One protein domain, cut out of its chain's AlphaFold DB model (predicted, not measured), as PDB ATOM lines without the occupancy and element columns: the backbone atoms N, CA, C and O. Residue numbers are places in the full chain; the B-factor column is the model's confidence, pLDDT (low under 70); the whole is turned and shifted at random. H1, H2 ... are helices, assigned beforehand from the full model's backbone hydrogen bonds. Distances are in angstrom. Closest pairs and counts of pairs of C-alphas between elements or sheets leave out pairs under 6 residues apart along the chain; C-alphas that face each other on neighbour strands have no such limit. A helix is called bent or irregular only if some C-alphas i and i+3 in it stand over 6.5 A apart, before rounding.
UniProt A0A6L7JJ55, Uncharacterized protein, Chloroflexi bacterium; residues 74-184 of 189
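What this domain is: This is residues 74 to 184 of the 189 residues of an uncharacterized protein of Chloroflexi bacterium (UniProt A0A6L7JJ55). Three long helices make a loose rod, an up-and-down bundle: H2 folds back closely along H1, and H3 folds back again, touching both more sparsely. The printed part has 111 residues with three named helices, H1, H2, H3, and no named strand: all helix, loose, radius of gyration of the C-alphas 17.0 A, spans 53 by 26 by 22 A.

How they stand to each other: Start with H1, residues 74 to 104, irregular: C-alphas 80 and 83 are 7.1 A apart. H2, residues 117 to 151, is one helix by its hydrogen bonds but bent, C-alphas 125 and 128 being 6.6 A apart; its arms are H2a, residues 117 to 125, and H2b, residues 128 to 151. Residues 80 to 94 of H1 touch H2b, opposite ways; the closest C-alphas, Gly 87 and Ala 134, are 4.0 A apart. H3, residues 155 to 178, touches H1 the same way, closest at C-alphas Val 92 and Ala 169, 6.6 A. In H2a and H3 every O i to N i+4 pair is within hydrogen-bond range; H1 has 25 of 27, H2b 19 of 20.

Where its parts are: Find C-alpha 74 at (28.635, 10.581, -23.103); H1 runs 42.3 A. H2a spans 12.1 A, H2b 35.3 A and H3 34.3 A, ending at C-alpha 178, (7.493, 2.130, 4.879).

The domain as a whole: The H1 to H2 link is long, and the printed part has no cut. Look for pLDDT under 70 in 42 residues, among them 156 to 167.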
ATOM      1  N   PHE A  74      29.543  11.368 -23.946       62.72
ATOM      2  CA  PHE A  74      28.635  10.581 -23.103       62.72
ATOM      3  C   PHE A  74      29.316   9.319 -22.540       62.72
ATOM      4  O   PHE A  74      29.126   8.976 -21.375       62.72
ATOM      5  N   GLY A  75      30.158   8.653 -23.339       63.41
ATOM      6  CA  GLY A  75      30.907   7.472 -22.904       63.41
ATOM      7  C   GLY A  75      31.871   7.766 -21.752       63.41
ATOM      8  O   GLY A  75      31.938   6.993 -20.793       63.41
ATOM      9  N   ASN A  76      32.559   8.908 -21.798       64.31
ATOM     10  CA  ASN A  76      33.462   9.338 -20.732       64.31
ATOM     11  C   ASN A  76      32.698   9.740 -19.471       64.31
ATOM     12  O   ASN A  76      33.062   9.304 -18.380       64.31
ATOM     13  N   ALA A  77      31.578  10.455 -19.612       61.75
ATOM     14  CA  ALA A  77      30.709  10.788 -18.484       61.75
ATOM     15  C   ALA A  77      30.203   9.529 -17.751       61.75
ATOM     16  O   ALA A  77      30.195   9.486 -16.518       61.75
ATOM     17  N   VAL A  78      29.846   8.466 -18.485       68.25
ATOM     18  CA  VAL A  78      29.459   7.169 -17.899       68.25
ATOM     19  C   VAL A  78      30.632   6.512 -17.169       68.25
ATOM     20  O   VAL A  78      30.460   6.040 -16.049       68.25
ATOM     21  N   ARG A  79      31.835   6.501 -17.750       69.44
ATOM     22  CA  ARG A  79      33.027   5.907 -17.113       69.44
ATOM     23  C   ARG A  79      33.436   6.640 -15.835       69.44
ATOM     24  O   ARG A  79      33.737   5.994 -14.836       69.44
ATOM     25  N   VAL A  80      33.392   7.972 -15.855       69.12
ATOM     26  CA  VAL A  80      33.704   8.843 -14.710       69.12
ATOM     27  C   VAL A  80      32.689   8.658 -13.579       69.12
ATOM     28  O   VAL A  80      33.066   8.627 -12.409       69.12
ATOM     29  N   SER A  81      31.407   8.492 -13.919       67.06
ATOM     30  CA  SER A  81      30.323   8.323 -12.942       67.06
ATOM     31  C   SER A  81      30.089   6.875 -12.494       67.06
ATOM     32  O   SER A  81      29.481   6.658 -11.446       67.06
ATOM     33  N   ALA A  82      30.589   5.871 -13.220       76.00
ATOM     34  CA  ALA A  82      30.364   4.458 -12.904       76.00
ATOM     35  C   ALA A  82      30.783   4.057 -11.474       76.00
ATOM     36  O   ALA A  82      29.975   3.412 -10.802       76.00
ATOM     37  N   PRO A  83      31.959   4.456 -10.942       77.06
ATOM     38  CA  PRO A  83      32.330   4.140  -9.560       77.06
ATOM     39  C   PRO A  83      31.339   4.712  -8.540       77.06
ATOM     40  O   PRO A  83      30.995   4.042  -7.567       77.06
ATOM     41  N   LEU A  84      30.816   5.913  -8.805       74.38
ATOM     42  CA  LEU A  84      29.829   6.573  -7.956       74.38
ATOM     43  C   LEU A  84      28.503   5.795  -7.938       74.38
ATOM     44  O   LEU A  84      27.946   5.545  -6.870       74.38
ATOM     45  N   LEU A  85      28.027   5.363  -9.111       75.88
ATOM     46  CA  LEU A  85      26.815   4.548  -9.241       75.88
ATOM     47  C   LEU A  85      26.972   3.183  -8.556       75.88
ATOM     48  O   LEU A  85      26.076   2.753  -7.831       75.88
ATOM     49  N   ILE A  86      28.122   2.526  -8.746       82.25
ATOM     50  CA  ILE A  86      28.442   1.242  -8.108       82.25
ATOM     51  C   ILE A  86      28.474   1.403  -6.587       82.25
ATOM     52  O   ILE A  86      27.843   0.622  -5.876       82.25
ATOM     53  N   GLY A  87      29.155   2.435  -6.083       77.75
ATOM     54  CA  GLY A  87      29.232   2.714  -4.653       77.75
ATOM     55  C   GLY A  87      27.857   2.974  -4.035       77.75
ATOM     56  O   GLY A  87      27.522   2.388  -3.005       77.75
ATOM     57  N   ALA A  88      27.019   3.778  -4.698       76.88
ATOM     58  CA  ALA A  88      25.658   4.057  -4.243       76.88
ATOM     59  C   ALA A  88      24.784   2.792  -4.237       76.88
ATOM     60  O   ALA A  88      24.069   2.535  -3.267       76.88
ATOM     61  N   TYR A  89      24.878   1.969  -5.283       83.00
ATOM     62  CA  TYR A  89      24.169   0.694  -5.366       83.00
ATOM     63  C   TYR A  89      24.591  -0.278  -4.256       83.00
ATOM     64  O   TYR A  89      23.731  -0.859  -3.589       83.00
ATOM     65  N   LEU A  90      25.896  -0.444  -4.025       85.06
ATOM     66  CA  LEU A  90      26.426  -1.314  -2.971       85.06
ATOM     67  C   LEU A  90      25.971  -0.849  -1.586       85.06
ATOM     68  O   LEU A  90      25.549  -1.666  -0.772       85.06
ATOM     69  N   LEU A  91      25.976   0.461  -1.340       82.56
ATOM     70  CA  LEU A  91      25.518   1.012  -0.071       82.56
ATOM     71  C   LEU A  91      24.025   0.738   0.157       82.56
ATOM     72  O   LEU A  91      23.637   0.216   1.201       82.56
ATOM     73  N   VAL A  92      23.182   1.052  -0.833       80.69
ATOM     74  CA  VAL A  92      21.725   0.863  -0.743       80.69
ATOM     75  C   VAL A  92      21.365  -0.617  -0.615       80.69
ATOM     76  O   VAL A  92      20.547  -0.976   0.231       80.69
ATOM     77  N   SER A  93      21.986  -1.488  -1.415       82.50
ATOM     78  CA  SER A  93      21.767  -2.935  -1.321       82.50
ATOM     79  C   SER A  93      22.221  -3.495   0.029       82.50
ATOM     80  O   SER A  93      21.465  -4.258   0.625       82.50
ATOM     81  N   GLY A  94      23.352  -3.030   0.574       84.75
ATOM     82  CA  GLY A  94      23.809  -3.359   1.927       84.75
ATOM     83  C   GLY A  94      22.800  -3.003   3.005       84.75
ATOM     84  O   GLY A  94      22.464  -3.848   3.834       84.75
ATOM     85  N   PHE A  95      22.239  -1.794   2.951       82.06
ATOM     86  CA  PHE A  95      21.188  -1.389   3.885       82.06
ATOM     87  C   PHE A  95      19.910  -2.223   3.747       82.06
ATOM     88  O   PHE A  95      19.301  -2.576   4.755       82.06
ATOM     89  N   ILE A  96      19.495  -2.559   2.522       80.69
ATOM     90  CA  ILE A  96      18.315  -3.405   2.294       80.69
ATOM     91  C   ILE A  96      18.561  -4.824   2.821       80.69
ATOM     92  O   ILE A  96      17.698  -5.370   3.508       80.69
ATOM     93  N   CYS A  97      19.726  -5.412   2.536       84.00
ATOM     94  CA  CYS A  97      20.114  -6.734   3.024       84.00
ATOM     95  C   CYS A  97      20.178  -6.780   4.553       84.00
ATOM     96  O   CYS A  97      19.633  -7.709   5.144       84.00
ATOM     97  N   ASP A  98      20.777  -5.769   5.189       84.56
ATOM     98  CA  ASP A  98      20.811  -5.640   6.648       84.56
ATOM     99  C   ASP A  98      19.396  -5.589   7.220       84.56
ATOM    100  O   ASP A  98      19.031  -6.400   8.067       84.56
ATOM    101  N   ALA A  99      18.552  -4.702   6.698       79.69
ATOM    102  CA  ALA A  99      17.196  -4.529   7.191       79.69
ATOM    103  C   ALA A  99      16.345  -5.812   7.010       79.69
ATOM    104  O   ALA A  99      15.617  -6.214   7.922       79.69
ATOM    105  N   LEU A 100      16.466  -6.506   5.870       81.88
ATOM    106  CA  LEU A 100      15.806  -7.799   5.647       81.88
ATOM    107  C   LEU A 100      16.316  -8.879   6.609       81.88
ATOM    108  O   LEU A 100      15.506  -9.625   7.158       81.88
ATOM    109  N   ALA A 101      17.627  -8.935   6.855       83.25
ATOM    110  CA  ALA A 101      18.226  -9.881   7.790       83.25
ATOM    111  C   ALA A 101      17.747  -9.628   9.224       83.25
ATOM    112  O   ALA A 101      17.336 -10.562   9.908       83.25
ATOM    113  N   ARG A 102      17.724  -8.364   9.664       83.38
ATOM    114  CA  ARG A 102      17.191  -7.978  10.977       83.38
ATOM    115  C   ARG A 102      15.765  -8.472  11.165       83.38
ATOM    116  O   ARG A 102      15.465  -9.086  12.180       83.38
ATOM    117  N   ARG A 103      14.911  -8.287  10.155       81.00
ATOM    118  CA  ARG A 103      13.527  -8.769  10.184       81.00
ATOM    119  C   ARG A 103      13.430 -10.297  10.186       81.00
ATOM    120  O   ARG A 103      12.610 -10.846  10.910       81.00
ATOM    121  N   GLN A 104      14.238 -10.980   9.379       86.06
ATOM    122  CA  GLN A 104      14.228 -12.443   9.293       86.06
ATOM    123  C   GLN A 104      14.664 -13.111  10.604       86.06
ATOM    124  O   GLN A 104      14.152 -14.173  10.945       86.06
ATOM    125  N   PHE A 105      15.603 -12.498  11.325       84.81
ATOM    126  CA  PHE A 105      16.137 -13.017  12.586       84.81
ATOM    127  C   PHE A 105      15.532 -12.352  13.829       84.81
ATOM    128  O   PHE A 105      16.098 -12.501  14.909       84.81
ATOM    129  N   ASP A 106      14.426 -11.616  13.668       82.44
ATOM    130  CA  ASP A 106      13.722 -10.871  14.724       82.44
ATOM    131  C   ASP A 106      14.650  -9.995  15.592       82.44
ATOM    132  O   ASP A 106      14.478  -9.825  16.795       82.44
ATOM    133  N   TYR A 107      15.692  -9.444  14.967       74.94
ATOM    134  CA  TYR A 107      16.686  -8.616  15.633       74.94
ATOM    135  C   TYR A 107      16.284  -7.145  15.533       74.94
ATOM    136  O   TYR A 107      16.452  -6.490  14.502       74.94
ATOM    137  N   SER A 108      15.775  -6.603  16.638       70.94
ATOM    138  CA  SER A 108      15.315  -5.211  16.730       70.94
ATOM    139  C   SER A 108      16.453  -4.185  16.846       70.94
ATOM    140  O   SER A 108      16.212  -2.980  16.761       70.94
ATOM    141  N   GLY A 109      17.702  -4.634  17.013       62.88
ATOM    142  CA  GLY A 109      18.855  -3.748  17.190       62.88
ATOM    143  C   GLY A 109      18.924  -3.070  18.561       62.88
ATOM    144  O   GLY A 109      19.826  -2.260  18.774       62.88
ATOM    145  N   ALA A 110      18.015  -3.405  19.487       58.53
ATOM    146  CA  ALA A 110      18.187  -3.083  20.897       58.53
ATOM    147  C   ALA A 110      19.500  -3.702  21.407       58.53
ATOM    148  O   ALA A 110      19.993  -4.672  20.832       58.53
ATOM    149  N   LEU A 111      20.074  -3.131  22.471       54.22
ATOM    150  CA  LEU A 111      21.313  -3.549  23.152       54.22
ATOM    151  C   LEU A 111      21.222  -4.959  23.789       54.22
ATOM    152  O   LEU A 111      21.734  -5.200  24.879       54.22
ATOM    153  N   GLU A 112      20.554  -5.902  23.133       56.81
ATOM    154  CA  GLU A 112      20.535  -7.301  23.501       56.81
ATOM    155  C   GLU A 112      21.955  -7.856  23.413       56.81
ATOM    156  O   GLU A 112      22.653  -7.777  22.399       56.81
ATOM    157  N   THR A 113      22.392  -8.430  24.527       59.91
ATOM    158  CA  THR A 113      23.745  -8.941  24.753       59.91
ATOM    159  C   THR A 113      24.110 -10.131  23.859       59.91
ATOM    160  O   THR A 113      25.274 -10.532  23.825       59.91
ATOM    161  N   ARG A 114      23.159 -10.686  23.091       69.88
ATOM    162  CA  ARG A 114      23.408 -11.741  22.101       69.88
ATOM    163  C   ARG A 114      22.734 -11.443  20.770       69.88
ATOM    164  O   ARG A 114      21.516 -11.429  20.661       69.88
ATOM    165  N   ARG A 115      23.556 -11.306  19.729       77.25
ATOM    166  CA  ARG A 115      23.101 -11.233  18.337       77.25
ATOM    167  C   ARG A 115      22.774 -12.640  17.818       77.25
ATOM    168  O   ARG A 115      23.560 -13.554  18.083       77.25
ATOM    169  N   PRO A 116      21.690 -12.831  17.043       83.50
ATOM    170  CA  PRO A 116      21.393 -14.119  16.426       83.50
ATOM    171  C   PRO A 116      22.547 -14.558  15.509       83.50
ATOM    172  O   PRO A 116      22.996 -13.757  14.684       83.50
ATOM    173  N   PRO A 117      23.028 -15.812  15.587       83.69
ATOM    174  CA  PRO A 117      24.170 -16.264  14.787       83.69
ATOM    175  C   PRO A 117      23.894 -16.182  13.277       83.69
ATOM    176  O   PRO A 117      24.789 -15.837  12.507       83.69
ATOM    177  N   GLY A 118      22.645 -16.412  12.855       79.06
ATOM    178  CA  GLY A 118      22.228 -16.253  11.459       79.06
ATOM    179  C   GLY A 118      22.296 -14.804  10.966       79.06
ATOM    180  O   GLY A 118      22.770 -14.556   9.859       79.06
ATOM    181  N   TYR A 119      21.929 -13.835  11.813       85.00
ATOM    182  CA  TYR A 119      22.091 -12.413  11.501       85.00
ATOM    183  C   TYR A 119      23.569 -12.036  11.383       85.00
ATOM    184  O   TYR A 119      23.951 -11.358  10.434       85.00
ATOM    185  N   VAL A 120      24.415 -12.514  12.304       84.69
ATOM    186  CA  VAL A 120      25.864 -12.254  12.263       84.69
ATOM    187  C   VAL A 120      26.476 -12.783  10.965       84.69
ATOM    188  O   VAL A 120      27.248 -12.067  10.334       84.69
ATOM    189  N   ALA A 121      26.096 -13.986  10.525       81.38
ATOM    190  CA  ALA A 121      26.572 -14.541   9.261       81.38
ATOM    191  C   ALA A 121      26.186 -13.656   8.063       81.38
ATOM    192  O   ALA A 121      27.043 -13.333   7.246       81.38
ATOM    193  N   VAL A 122      24.932 -13.197   7.981       80.06
ATOM    194  CA  VAL A 122      24.487 -12.301   6.898       80.06
ATOM    195  C   VAL A 122      25.184 -10.939   6.964       80.06
ATOM    196  O   VAL A 122      25.650 -10.432   5.943       80.06
ATOM    197  N   ALA A 123      25.312 -10.364   8.159       81.31
ATOM    198  CA  ALA A 123      25.977  -9.083   8.351       81.31
ATOM    199  C   ALA A 123      27.456  -9.139   7.930       81.31
ATOM    200  O   ALA A 123      27.936  -8.228   7.261       81.31
ATOM    201  N   VAL A 124      28.167 -10.217   8.272       79.00
ATOM    202  CA  VAL A 124      29.590 -10.388   7.942       79.00
ATOM    203  C   VAL A 124      29.805 -10.762   6.474       79.00
ATOM    204  O   VAL A 124      30.750 -10.271   5.864       79.00
ATOM    205  N   LEU A 125      28.958 -11.620   5.897       83.00
ATOM    206  CA  LEU A 125      29.172 -12.154   4.547       83.00
ATOM    207  C   LEU A 125      28.573 -11.289   3.435       83.00
ATOM    208  O   LEU A 125      29.064 -11.344   2.311       83.00
ATOM    209  N   LEU A 126      27.522 -10.515   3.720       84.25
ATOM    210  CA  LEU A 126      26.811  -9.727   2.707       84.25
ATOM    211  C   LEU A 126      26.908  -8.226   2.976       84.25
ATOM    212  O   LEU A 126      27.410  -7.486   2.132       84.25
ATOM    213  N   VAL A 127      26.487  -7.775   4.160       83.19
ATOM    214  CA  VAL A 127      26.365  -6.337   4.457       83.19
ATOM    215  C   VAL A 127      27.734  -5.669   4.572       83.19
ATOM    216  O   VAL A 127      27.985  -4.643   3.942       83.19
ATOM    217  N   PHE A 128      28.638  -6.247   5.364       80.69
ATOM    218  CA  PHE A 128      29.943  -5.653   5.634       80.69
ATOM    219  C   PHE A 128      30.795  -5.480   4.363       80.69
ATOM    220  O   PHE A 128      31.271  -4.366   4.147       80.69
ATOM    221  N   PRO A 129      30.941  -6.482   3.471       83.00
ATOM    222  CA  PRO A 129      31.668  -6.305   2.215       83.00
ATOM    223  C   PRO A 129      31.050  -5.230   1.320       83.00
ATOM    224  O   PRO A 129      31.777  -4.448   0.715       83.00
ATOM    225  N   GLN A 130      29.718  -5.151   1.259       87.31
ATOM    226  CA  GLN A 130      29.026  -4.135   0.467       87.31
ATOM    227  C   GLN A 130      29.318  -2.723   0.980       87.31
ATOM    228  O   GLN A 130      29.681  -1.857   0.189       87.31
ATOM    229  N   VAL A 131      29.241  -2.498   2.295       78.12
ATOM    230  CA  VAL A 131      29.573  -1.198   2.903       78.12
ATOM    231  C   VAL A 131      31.059  -0.870   2.730       78.12
ATOM    232  O   VAL A 131      31.404   0.256   2.367       78.12
ATOM    233  N   LEU A 132      31.935  -1.858   2.935       81.38
ATOM    234  CA  LEU A 132      33.383  -1.702   2.808       81.38
ATOM    235  C   LEU A 132      33.801  -1.326   1.380       81.38
ATOM    236  O   LEU A 132      34.706  -0.517   1.215       81.38
ATOM    237  N   LEU A 133      33.141  -1.882   0.360       82.19
ATOM    238  CA  LEU A 133      33.395  -1.568  -1.050       82.19
ATOM    239  C   LEU A 133      32.687  -0.285  -1.507       82.19
ATOM    240  O   LEU A 133      33.192   0.420  -2.381       82.19
ATOM    241  N   ALA A 134      31.539   0.045  -0.912       78.19
ATOM    242  CA  ALA A 134      30.790   1.248  -1.249       78.19
ATOM    243  C   ALA A 134      31.564   2.529  -0.917       78.19
ATOM    244  O   ALA A 134      31.622   3.435  -1.743       78.19
ATOM    245  N   ALA A 135      32.180   2.600   0.267       74.69
ATOM    246  CA  ALA A 135      32.897   3.792   0.722       74.69
ATOM    247  C   ALA A 135      34.023   4.253  -0.235       74.69
ATOM    248  O   ALA A 135      33.981   5.410  -0.666       74.69
ATOM    249  N   PRO A 136      34.992   3.402  -0.633       73.56
ATOM    250  CA  PRO A 136      36.035   3.806  -1.573       73.56
ATOM    251  C   PRO A 136      35.480   4.075  -2.977       73.56
ATOM    252  O   PRO A 136      35.942   5.005  -3.630       73.56
ATOM    253  N   ALA A 137      34.466   3.330  -3.434       73.75
ATOM    254  CA  ALA A 137      33.844   3.558  -4.740       73.75
ATOM    255  C   ALA A 137      33.132   4.921  -4.821       73.75
ATOM    256  O   ALA A 137      33.268   5.630  -5.818       73.75
ATOM    257  N   LEU A 138      32.434   5.321  -3.753       70.94
ATOM    258  CA  LEU A 138      31.817   6.643  -3.632       70.94
ATOM    259  C   LEU A 138      32.871   7.749  -3.573       70.94
ATOM    260  O   LEU A 138      32.754   8.731  -4.300       70.94
ATOM    261  N   ALA A 139      33.907   7.587  -2.744       71.75
ATOM    262  CA  ALA A 139      34.977   8.576  -2.620       71.75
ATOM    263  C   ALA A 139      35.700   8.791  -3.959       71.75
ATOM    264  O   ALA A 139      35.856   9.929  -4.407       71.75
ATOM    265  N   TRP A 140      36.060   7.696  -4.635       76.69
ATOM    266  CA  TRP A 140      36.688   7.727  -5.953       76.69
ATOM    267  C   TRP A 140      35.759   8.312  -7.021       76.69
ATOM    268  O   TRP A 140      36.165   9.173  -7.794       76.69
ATOM    269  N   GLY A 141      34.485   7.911  -7.032       72.00
ATOM    270  CA  GLY A 141      33.486   8.436  -7.961       72.00
ATOM    271  C   GLY A 141      33.249   9.939  -7.805       72.00
ATOM    272  O   GLY A 141      33.190  10.655  -8.802       72.00
ATOM    273  N   CYS A 142      33.170  10.439  -6.568       70.94
ATOM    274  CA  CYS A 142      33.064  11.873  -6.284       70.94
ATOM    275  C   CYS A 142      34.303  12.635  -6.761       70.94
ATOM    276  O   CYS A 142      34.171  13.694  -7.373       70.94
ATOM    277  N   TYR A 143      35.496  12.094  -6.504       70.56
ATOM    278  CA  TYR A 143      36.754  12.698  -6.937       70.56
ATOM    279  C   TYR A 143      36.872  12.758  -8.467       70.56
ATOM    280  O   TYR A 143      37.173  13.823  -9.014       70.56
ATOM    281  N   ASN A 144      36.555  11.663  -9.164       71.88
ATOM    282  CA  ASN A 144      36.553  11.606 -10.626       71.88
ATOM    283  C   ASN A 144      35.543  12.586 -11.220       71.88
ATOM    284  O   ASN A 144      35.876  13.343 -12.129       71.88
ATOM    285  N   LEU A 145      34.322  12.612 -10.679       70.50
ATOM    286  CA  LEU A 145      33.270  13.509 -11.145       70.50
ATOM    287  C   LEU A 145      33.648  14.980 -10.934       70.50
ATOM    288  O   LEU A 145      33.468  15.783 -11.843       70.50
ATOM    289  N   ALA A 146      34.200  15.332  -9.770       68.44
ATOM    290  CA  ALA A 146      34.635  16.696  -9.473       68.44
ATOM    291  C   ALA A 146      35.806  17.138 -10.364       68.44
ATOM    292  O   ALA A 146      35.830  18.278 -10.829       68.44
ATOM    293  N   SER A 147      36.757  16.236 -10.623       72.19
ATOM    294  CA  SER A 147      37.904  16.506 -11.495       72.19
ATOM    295  C   SER A 147      37.457  16.692 -12.946       72.19
ATOM    296  O   SER A 147      37.800  17.696 -13.567       72.19
ATOM    297  N   TRP A 148      36.600  15.802 -13.453       72.81
ATOM    298  CA  TRP A 148      36.040  15.898 -14.802       72.81
ATOM    299  C   TRP A 148      35.173  17.150 -14.989       72.81
ATOM    300  O   TRP A 148      35.298  17.849 -15.995       72.81
ATOM    301  N   ALA A 149      34.333  17.472 -13.999       71.00
ATOM    302  CA  ALA A 149      33.461  18.643 -14.033       71.00
ATOM    303  C   ALA A 149      34.244  19.958 -14.038       71.00
ATOM    304  O   ALA A 149      33.812  20.913 -14.679       71.00
ATOM    305  N   ARG A 150      35.395  20.004 -13.355       76.50
ATOM    306  CA  ARG A 150      36.292  21.164 -13.371       76.50
ATOM    307  C   ARG A 150      36.898  21.393 -14.756       76.50
ATOM    308  O   ARG A 150      36.986  22.537 -15.181       76.50
ATOM    309  N   VAL A 151      37.312  20.325 -15.439       75.75
ATOM    310  CA  VAL A 151      37.932  20.404 -16.774       75.75
ATOM    311  C   VAL A 151      36.910  20.783 -17.851       75.75
ATOM    312  O   VAL A 151      37.238  21.522 -18.771       75.75
ATOM    313  N   ASN A 152      35.666  20.319 -17.716       70.19
ATOM    314  CA  ASN A 152      34.628  20.450 -18.744       70.19
ATOM    315  C   ASN A 152      33.568  21.530 -18.457       70.19
ATOM    316  O   ASN A 152      32.519  21.526 -19.097       70.19
ATOM    317  N   ASP A 153      33.795  22.405 -17.469       76.69
ATOM    318  CA  ASP A 153      32.818  23.401 -16.985       76.69
ATOM    319  C   ASP A 153      31.415  22.802 -16.711       76.69
ATOM    320  O   ASP A 153      30.362  23.397 -16.934       76.69
ATOM    321  N   ALA A 154      31.397  21.559 -16.222       71.19
ATOM    322  CA  ALA A 154      30.197  20.742 -16.049       71.19
ATOM    323  C   ALA A 154      29.779  20.626 -14.571       71.19
ATOM    324  O   ALA A 154      29.224  19.610 -14.138       71.19
ATOM    325  N   ALA A 155      30.027  21.675 -13.782       72.31
ATOM    326  CA  ALA A 155      29.729  21.701 -12.347       72.31
ATOM    327  C   ALA A 155      28.232  21.500 -12.045       72.31
ATOM    328  O   ALA A 155      27.874  20.768 -11.120       72.31
ATOM    329  N   LEU A 156      27.350  22.105 -12.846       63.06
ATOM    330  CA  LEU A 156      25.899  22.020 -12.659       63.06
ATOM    331  C   LEU A 156      25.342  20.611 -12.972       63.06
ATOM    332  O   LEU A 156      24.633  20.066 -12.123       63.06
ATOM    333  N   PRO A 157      25.701  19.958 -14.097       63.31
ATOM    334  CA  PRO A 157      25.384  18.545 -14.333       63.31
ATOM    335  C   PRO A 157      25.906  17.593 -13.246       63.31
ATOM    336  O   PRO A 157      25.185  16.692 -12.817       63.31
ATOM    337  N   ALA A 158      27.134  17.803 -12.763       64.19
ATOM    338  CA  ALA A 158      27.714  16.993 -11.691       64.19
ATOM    339  C   ALA A 158      26.941  17.142 -10.370       64.19
ATOM    340  O   ALA A 158      26.634  16.146  -9.710       64.19
ATOM    341  N   ALA A 159      26.561  18.371 -10.009       64.12
ATOM    342  CA  ALA A 159      25.723  18.635  -8.844       64.12
ATOM    343  C   ALA A 159      24.330  17.993  -8.980       64.12
ATOM    344  O   ALA A 159      23.830  17.406  -8.019       64.12
ATOM    345  N   ALA A 160      23.726  18.041 -10.173       60.66
ATOM    346  CA  ALA A 160      22.445  17.391 -10.447       60.66
ATOM    347  C   ALA A 160      22.522  15.863 -10.283       60.66
ATOM    348  O   ALA A 160      21.625  15.264  -9.691       60.66
ATOM    349  N   LEU A 161      23.611  15.231 -10.736       67.81
ATOM    350  CA  LEU A 161      23.839  13.796 -10.546       67.81
ATOM    351  C   LEU A 161      23.958  13.429  -9.058       67.81
ATOM    352  O   LEU A 161      23.329  12.470  -8.609       67.81
ATOM    353  N   LEU A 162      24.717  14.206  -8.280       69.69
ATOM    354  CA  LEU A 162      24.833  14.003  -6.832       69.69
ATOM    355  C   LEU A 162      23.484  14.182  -6.123       69.69
ATOM    356  O   LEU A 162      23.130  13.373  -5.264       69.69
ATOM    357  N   ALA A 163      22.703  15.191  -6.515       59.78
ATOM    358  CA  ALA A 163      21.366  15.422  -5.978       59.78
ATOM    359  C   ALA A 163      20.405  14.266  -6.304       59.78
ATOM    360  O   ALA A 163      19.668  13.815  -5.425       59.78
ATOM    361  N   LEU A 164      20.446  13.736  -7.531       64.50
ATOM    362  CA  LEU A 164      19.657  12.567  -7.933       64.50
ATOM    363  C   LEU A 164      20.046  11.314  -7.145       64.50
ATOM    364  O   LEU A 164      19.166  10.571  -6.715       64.50
ATOM    365  N   LEU A 165      21.340  11.092  -6.906       67.38
ATOM    366  CA  LEU A 165      21.811   9.964  -6.099       67.38
ATOM    367  C   LEU A 165      21.401  10.089  -4.634       67.38
ATOM    368  O   LEU A 165      20.963   9.105  -4.036       67.38
ATOM    369  N   ALA A 166      21.475  11.294  -4.068       67.56
ATOM    370  CA  ALA A 166      20.988  11.564  -2.721       67.56
ATOM    371  C   ALA A 166      19.468  11.345  -2.618       67.56
ATOM    372  O   ALA A 166      19.003  10.685  -1.688       67.56
ATOM    373  N   ALA A 167      18.698  11.829  -3.599       63.88
ATOM    374  CA  ALA A 167      17.255  11.619  -3.668       63.88
ATOM    375  C   ALA A 167      16.900  10.131  -3.814       63.88
ATOM    376  O   ALA A 167      16.005   9.643  -3.125       63.88
ATOM    377  N   PHE A 168      17.631   9.390  -4.653       72.00
ATOM    378  CA  PHE A 168      17.468   7.945  -4.805       72.00
ATOM    379  C   PHE A 168      17.763   7.199  -3.500       72.00
ATOM    380  O   PHE A 168      16.955   6.375  -3.073       72.00
ATOM    381  N   ALA A 169      18.872   7.518  -2.828       67.44
ATOM    382  CA  ALA A 169      19.221   6.916  -1.544       67.44
ATOM    383  C   ALA A 169      18.155   7.210  -0.474       67.44
ATOM    384  O   ALA A 169      17.728   6.301   0.241       67.44
ATOM    385  N   ALA A 170      17.663   8.452  -0.409       66.31
ATOM    386  CA  ALA A 170      16.588   8.846   0.497       66.31
ATOM    387  C   ALA A 170      15.273   8.107   0.193       66.31
ATOM    388  O   ALA A 170      14.618   7.616   1.113       66.31
ATOM    389  N   ALA A 171      14.905   7.974  -1.084       68.06
ATOM    390  CA  ALA A 171      13.713   7.248  -1.510       68.06
ATOM    391  C   ALA A 171      13.814   5.745  -1.207       68.06
ATOM    392  O   ALA A 171      12.860   5.157  -0.694       68.06
ATOM    393  N   ALA A 172      14.972   5.128  -1.458       66.56
ATOM    394  CA  ALA A 172      15.227   3.729  -1.127       66.56
ATOM    395  C   ALA A 172      15.132   3.486   0.388       66.56
ATOM    396  O   ALA A 172      14.493   2.526   0.828       66.56
ATOM    397  N   LEU A 173      15.688   4.398   1.192       66.38
ATOM    398  CA  LEU A 173      15.609   4.336   2.649       66.38
ATOM    399  C   LEU A 173      14.169   4.531   3.154       66.38
ATOM    400  O   LEU A 173      13.708   3.782   4.018       66.38
ATOM    401  N   ALA A 174      13.428   5.489   2.591       67.88
ATOM    402  CA  ALA A 174      12.024   5.727   2.920       67.88
ATOM    403  C   ALA A 174      11.135   4.529   2.545       67.88
ATOM    404  O   ALA A 174      10.265   4.135   3.323       67.88
ATOM    405  N   LEU A 175      11.380   3.899   1.392       68.88
ATOM    406  CA  LEU A 175      10.677   2.691   0.969       68.88
ATOM    407  C   LEU A 175      10.970   1.512   1.907       68.88
ATOM    408  O   LEU A 175      10.041   0.811   2.316       68.88
ATOM    409  N   ALA A 176      12.235   1.320   2.295       64.00
ATOM    410  CA  ALA A 176      12.620   0.316   3.283       64.00
ATOM    411  C   ALA A 176      11.930   0.569   4.637       64.00
ATOM    412  O   ALA A 176      11.437  -0.363   5.276       64.00
ATOM    413  N   ARG A 177      11.813   1.833   5.058       67.19
ATOM    414  CA  ARG A 177      11.086   2.212   6.278       67.19
ATOM    415  C   ARG A 177       9.587   1.907   6.176       67.19
ATOM    416  O   ARG A 177       9.037   1.269   7.070       67.19
ATOM    417  N   ASN A 178       8.939   2.295   5.077       70.75
ATOM    418  CA  ASN A 178       7.493   2.130   4.879       70.75
ATOM    419  C   ASN A 178       7.062   0.666   4.713       70.75
ATOM    420  O   ASN A 178       5.960   0.306   5.118       70.75
ATOM    421  N   ARG A 179       7.927  -0.204   4.177       64.81
ATOM    422  CA  ARG A 179       7.655  -1.652   4.082       64.81
ATOM    423  C   ARG A 179       7.895  -2.426   5.383       64.81
ATOM    424  O   ARG A 179       7.896  -3.658   5.366       64.81
ATOM    425  N   GLY A 180       8.096  -1.725   6.503       57.25
ATOM    426  CA  GLY A 180       8.320  -2.345   7.808       57.25
ATOM    427  C   GLY A 180       9.617  -3.150   7.862       57.25
ATOM    428  O   GLY A 180       9.695  -4.141   8.580       57.25
ATOM    429  N   VAL A 181      10.614  -2.772   7.054       58.00
ATOM    430  CA  VAL A 181      11.939  -3.407   7.073       58.00
ATOM    431  C   VAL A 181      12.778  -2.864   8.241       58.00
ATOM    432  O   VAL A 181      13.716  -3.508   8.690       58.00
ATOM    433  N   TRP A 182      12.403  -1.708   8.792       51.84
ATOM    434  CA  TRP A 182      12.985  -1.177  10.021       51.84
ATOM    435  C   TRP A 182      12.123  -1.569  11.222       51.84
ATOM    436  O   TRP A 182      10.897  -1.413  11.145       51.84
ATOM    437  N   PRO A 183      12.723  -2.033  12.334       46.81
ATOM    438  CA  PRO A 183      11.978  -2.239  13.562       46.81
ATOM    439  C   PRO A 183      11.326  -0.909  13.939       46.81
ATOM    440  O   PRO A 183      11.980   0.138  13.964       46.81
ATOM    441  N   ARG A 184      10.010  -0.933  14.180       51.09
ATOM    442  CA  ARG A 184       9.341   0.190  14.832       51.09
ATOM    443  C   ARG A 184      10.051   0.352  16.164       51.09
ATOM    444  O   ARG A 184       9.929  -0.514  17.023       51.09
TER     445      ARG A 184